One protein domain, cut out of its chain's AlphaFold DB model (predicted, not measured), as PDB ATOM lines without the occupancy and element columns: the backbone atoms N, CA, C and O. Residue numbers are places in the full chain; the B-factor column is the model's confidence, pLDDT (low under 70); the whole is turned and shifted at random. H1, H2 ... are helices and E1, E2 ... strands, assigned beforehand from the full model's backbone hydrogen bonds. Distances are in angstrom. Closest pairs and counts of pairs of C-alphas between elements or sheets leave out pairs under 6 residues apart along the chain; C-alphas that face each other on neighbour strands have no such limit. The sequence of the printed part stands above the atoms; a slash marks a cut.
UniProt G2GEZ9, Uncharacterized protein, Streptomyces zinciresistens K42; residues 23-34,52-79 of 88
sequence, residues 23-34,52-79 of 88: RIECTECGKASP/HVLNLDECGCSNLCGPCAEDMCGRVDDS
ATOM      1  N   ARG A  23     126.144 160.366 159.873       68.44
ATOM      2  CA  ARG A  23     126.533 161.477 159.015       68.44
ATOM      3  C   ARG A  23     127.989 161.275 158.630       68.44
ATOM      4  O   ARG A  23     128.847 161.210 159.504       68.44
ATOM      5  N   ILE A  24     128.281 161.228 157.335       73.56
ATOM      6  CA  ILE A  24     129.668 161.180 156.865       73.56
ATOM      7  C   ILE A  24     130.350 162.498 157.253       73.56
ATOM      8  O   ILE A  24     129.904 163.575 156.850       73.56
ATOM      9  N   GLU A  25     131.434 162.432 158.020       81.62
ATOM     10  CA  GLU A  25     132.206 163.600 158.443       81.62
ATOM     11  C   GLU A  25     133.627 163.557 157.879       81.62
ATOM     12  O   GLU A  25     134.310 162.535 157.898       81.62
ATOM     13  N   CYS A  26     134.081 164.697 157.360       83.56
ATOM     14  CA  CYS A  26     135.451 164.866 156.913       83.56
ATOM     15  C   CYS A  26     136.364 164.918 158.135       83.56
ATOM     16  O   CYS A  26     136.252 165.831 158.956       83.56
ATOM     17  N   THR A  27     137.310 163.986 158.206       84.31
ATOM     18  CA  THR A  27     138.233 163.861 159.342       84.31
ATOM     19  C   THR A  27     139.146 165.084 159.489       84.31
ATOM     20  O   THR A  27     139.580 165.394 160.593       84.31
ATOM     21  N   GLU A  28     139.411 165.804 158.395       88.00
ATOM     22  CA  GLU A  28     140.307 166.965 158.398       88.00
ATOM     23  C   GLU A  28     139.599 168.257 158.823       88.00
ATOM     24  O   GLU A  28     139.989 168.918 159.781       88.00
ATOM     25  N   CYS A  29     138.532 168.639 158.118       87.94
ATOM     26  CA  CYS A  29     137.886 169.937 158.333       87.94
ATOM     27  C   CYS A  29     136.596 169.867 159.161       87.94
ATOM     28  O   CYS A  29     135.944 170.896 159.353       87.94
ATOM     29  N   GLY A  30     136.184 168.674 159.602       86.31
ATOM     30  CA  GLY A  30     134.928 168.458 160.327       86.31
ATOM     31  C   GLY A  30     133.680 168.758 159.492       86.31
ATOM     32  O   GLY A  30     132.574 168.853 160.024       86.31
ATOM     33  N   LYS A  31     133.832 168.960 158.174       84.50
ATOM     34  CA  LYS A  31     132.697 169.168 157.280       84.50
ATOM     35  C   LYS A  31     131.862 167.904 157.300       84.50
ATOM     36  O   LYS A  31     132.336 166.845 156.909       84.50
ATOM     37  N   ALA A  32     130.611 168.050 157.684       81.38
ATOM     38  CA  ALA A  32     129.652 166.983 157.562       81.38
ATOM     39  C   ALA A  32     129.038 166.990 156.158       81.38
ATOM     40  O   ALA A  32     128.716 168.051 155.604       81.38
ATOM     41  N   SER A  33     128.907 165.811 155.570       70.69
ATOM     42  CA  SER A  33     128.319 165.646 154.253       70.69
ATOM     43  C   SER A  33     126.817 165.991 154.302       70.69
ATOM     44  O   SER A  33     126.171 165.883 155.356       70.69
ATOM     45  N   PRO A  34     126.249 166.495 153.193       69.12
ATOM     46  CA  PRO A  34     124.805 166.663 153.058       69.12
ATOM     47  C   PRO A  34     124.080 165.330 152.803       69.12
ATOM     48  O   PRO A  34     122.856 165.331 152.719       69.12
ATOM     49  N   HIS A  52     136.108 160.925 149.582       77.19
ATOM     50  CA  HIS A  52     136.670 159.634 149.936       77.19
ATOM     51  C   HIS A  52     135.898 159.117 151.144       77.19
ATOM     52  O   HIS A  52     135.952 159.723 152.213       77.19
ATOM     53  N   VAL A  53     135.155 158.037 150.942       65.19
ATOM     54  CA  VAL A  53     134.299 157.390 151.949       65.19
ATOM     55  C   VAL A  53     134.744 155.960 152.268       65.19
ATOM     56  O   VAL A  53     134.096 155.281 153.052       65.19
ATOM     57  N   LEU A  54     135.852 155.511 151.672       61.91
ATOM     58  CA  LEU A  54     136.437 154.196 151.910       61.91
ATOM     59  C   LEU A  54     137.435 154.251 153.064       61.91
ATOM     60  O   LEU A  54     138.164 155.231 153.238       61.91
ATOM     61  N   ASN A  55     137.514 153.157 153.815       55.41
ATOM     62  CA  ASN A  55     138.522 152.999 154.850       55.41
ATOM     63  C   ASN A  55     139.965 153.153 154.304       55.41
ATOM     64  O   ASN A  55     140.283 152.870 153.144       55.41
ATOM     65  N   LEU A  56     140.868 153.579 155.196       55.38
ATOM     66  CA  LEU A  56     142.300 153.770 154.919       55.38
ATOM     67  C   LEU A  56     142.977 152.534 154.312       55.38
ATOM     68  O   LEU A  56     143.960 152.681 153.588       55.38
ATOM     69  N   ASP A  57     142.477 151.336 154.606       55.69
ATOM     70  CA  ASP A  57     143.083 150.083 154.161       55.69
ATOM     71  C   ASP A  57     142.823 149.807 152.668       55.69
ATOM     72  O   ASP A  57     143.631 149.141 152.017       55.69
ATOM     73  N   GLU A  58     141.742 150.351 152.104       55.94
ATOM     74  CA  GLU A  58     141.340 150.123 150.711       55.94
ATOM     75  C   GLU A  58     141.880 151.179 149.740       55.94
ATOM     76  O   GLU A  58     142.330 150.826 148.644       55.94
ATOM     77  N   CYS A  59     141.891 152.461 150.121       59.50
ATOM     78  CA  CYS A  59     142.361 153.541 149.241       59.50
ATOM     79  C   CYS A  59     143.632 154.261 149.731       59.50
ATOM     80  O   CYS A  59     144.198 155.075 148.994       59.50
ATOM     81  N   GLY A  60     144.107 153.957 150.944       64.88
ATOM     82  CA  GLY A  60     145.268 154.613 151.557       64.88
ATOM     83  C   GLY A  60     144.981 156.006 152.127       64.88
ATOM     84  O   GLY A  60     145.917 156.676 152.563       64.88
ATOM     85  N   CYS A  61     143.721 156.450 152.124       69.06
ATOM     86  CA  CYS A  61     143.302 157.777 152.565       69.06
ATOM     87  C   CYS A  61     142.126 157.712 153.541       69.06
ATOM     88  O   CYS A  61     141.282 156.831 153.458       69.06
ATOM     89  N   SER A  62     142.089 158.658 154.480       74.50
ATOM     90  CA  SER A  62     140.991 158.794 155.443       74.50
ATOM     91  C   SER A  62     139.700 159.275 154.778       74.50
ATOM     92  O   SER A  62     139.727 159.816 153.671       74.50
ATOM     93  N   ASN A  63     138.592 159.194 155.524       78.50
ATOM     94  CA  ASN A  63     137.327 159.801 155.124       78.50
ATOM     95  C   ASN A  63     137.468 161.327 155.028       78.50
ATOM     96  O   ASN A  63     137.630 162.020 156.044       78.50
ATOM     97  N   LEU A  64     137.425 161.850 153.802       82.00
ATOM     98  CA  LEU A  64     137.695 163.250 153.473       82.00
ATOM     99  C   LEU A  64     136.680 163.774 152.458       82.00
ATOM    100  O   LEU A  64     136.294 163.083 151.517       82.00
ATOM    101  N   CYS A  65     136.292 165.041 152.599       86.62
ATOM    102  CA  CYS A  65     135.554 165.720 151.539       86.62
ATOM    103  C   CYS A  65     136.463 165.999 150.336       86.62
ATOM    104  O   CYS A  65     137.670 166.148 150.515       86.62
ATOM    105  N   GLY A  66     135.884 166.144 149.140       83.56
ATOM    106  CA  GLY A  66     136.641 166.339 147.894       83.56
ATOM    107  C   GLY A  66     137.813 167.328 147.986       83.56
ATOM    108  O   GLY A  66     138.932 166.937 147.677       83.56
ATOM    109  N   PRO A  67     137.630 168.560 148.502       88.50
ATOM    110  CA  PRO A  67     138.740 169.505 148.647       88.50
ATOM    111  C   PRO A  67     139.879 169.014 149.552       88.50
ATOM    112  O   PRO A  67     141.045 169.208 149.227       88.50
ATOM    113  N   CYS A  68     139.560 168.370 150.679       86.50
ATOM    114  CA  CYS A  68     140.580 167.821 151.577       86.50
ATOM    115  C   CYS A  68     141.236 166.573 150.980       86.50
ATOM    116  O   CYS A  68     142.425 166.359 151.184       86.50
ATOM    117  N   ALA A  69     140.488 165.764 150.226       83.56
ATOM    118  CA  ALA A  69     141.037 164.626 149.501       83.56
ATOM    119  C   ALA A  69     142.023 165.091 148.412       83.56
ATOM    120  O   ALA A  69     143.137 164.577 148.329       83.56
ATOM    121  N   GLU A  70     141.681 166.123 147.639       85.38
ATOM    122  CA  GLU A  70     142.582 166.702 146.640       85.38
ATOM    123  C   GLU A  70     143.857 167.279 147.278       85.38
ATOM    124  O   GLU A  70     144.954 167.005 146.797       85.38
ATOM    125  N   ASP A  71     143.733 168.008 148.390       85.88
ATOM    126  CA  ASP A  71     144.870 168.634 149.078       85.88
ATOM    127  C   ASP A  71     145.784 167.611 149.779       85.88
ATOM    128  O   ASP A  71     147.007 167.659 149.648       85.88
ATOM    129  N   MET A  72     145.205 166.641 150.492       79.69
ATOM    130  CA  MET A  72     145.972 165.677 151.289       79.69
ATOM    131  C   MET A  72     146.421 164.449 150.497       79.69
ATOM    132  O   MET A  72     147.517 163.934 150.720       79.69
ATOM    133  N   CYS A  73     145.567 163.954 149.603       76.56
ATOM    134  CA  CYS A  73     145.784 162.715 148.859       76.56
ATOM    135  C   CYS A  73     146.148 162.952 147.389       76.56
ATOM    136  O   CYS A  73     146.479 161.997 146.685       76.56
ATOM    137  N   GLY A  74     146.092 164.199 146.906       79.94
ATOM    138  CA  GLY A  74     146.360 164.533 145.506       79.94
ATOM    139  C   GLY A  74     145.297 164.010 144.538       79.94
ATOM    140  O   GLY A  74     145.553 163.951 143.335       79.94
ATOM    141  N   ARG A  75     144.141 163.566 145.050       75.88
ATOM    142  CA  ARG A  75     143.053 162.970 144.268       75.88
ATOM    143  C   ARG A  75     141.718 163.059 145.001       75.88
ATOM    144  O   ARG A  75     141.680 162.990 146.226       75.88
ATOM    145  N   VAL A  76     140.640 163.138 144.235       78.88
ATOM    146  CA  VAL A  76     139.268 162.906 144.706       78.88
ATOM    147  C   VAL A  76     138.848 161.478 144.369       78.88
ATOM    148  O   VAL A  76     139.537 160.810 143.589       78.88
ATOM    149  N   ASP A  77     137.741 161.009 144.941       72.19
ATOM    150  CA  ASP A  77     137.136 159.770 144.458       72.19
ATOM    151  C   ASP A  77     136.499 160.014 143.082       72.19
ATOM    152  O   ASP A  77     135.578 160.815 142.931       72.19
ATOM    153  N   ASP A  78     137.074 159.386 142.064       70.19
ATOM    154  CA  ASP A  78     136.627 159.394 140.672       70.19
ATOM    155  C   ASP A  78     136.425 157.970 140.140       70.19
ATOM    156  O   ASP A  78     136.353 157.742 138.924       70.19
ATOM    157  N   SER A  79     136.380 156.992 141.051       64.56
ATOM    158  CA  SER A  79     136.280 155.594 140.680       64.56
ATOM    159  C   SER A  79     134.938 155.319 139.981       64.56
ATOM    160  O   SER A  79     133.920 155.962 140.245       64.56
TER     161      SER A  79
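Overview. This is residues 23 to 34 and 52 to 79 of the 88 residues of an uncharacterized protein of Streptomyces zinciresistens K42 (UniProt G2GEZ9). Look for a small body mostly of loops: on one side two short strands, E1 and E2, are joined by residues 26 to 31, which fold back between them, and on the other side two short helices, H1 and H2, sit apart, joined by residues 60 to 65. The 40 printed residues run E1, E2, H1, H2; the class is mixed, with under half in named elements. It is compact, with radius of gyration of the C-alphas 9.1 A and spans of 21 by 18 by 17 A.

Arrangement. Start at E1, residues 23 to 25, and E2, residues 32 to 34; their closest C-alphas, Glu 25 and Ala 32, are 4.3 A apart. Each pairs with no named strand. H1, residues 56 to 59, and H2, residues 66 to 73, are apart. Every O i to N i+4 pair is within hydrogen-bond range in H2; H1 is too short for one.

Along the chain. Find C-alpha 23 at (126.533, 161.477, 159.015), where E1 begins. H2 spans 9.9 A, ending at C-alpha 73, (145.784, 162.715, 148.859).

Size, cuts and confidence. Residues 35 to 51 are not printed; C-alphas 34 and 52 are 14.1 A apart. Confidence is under 70 at residues 23, 34, 53 to 61 and 79.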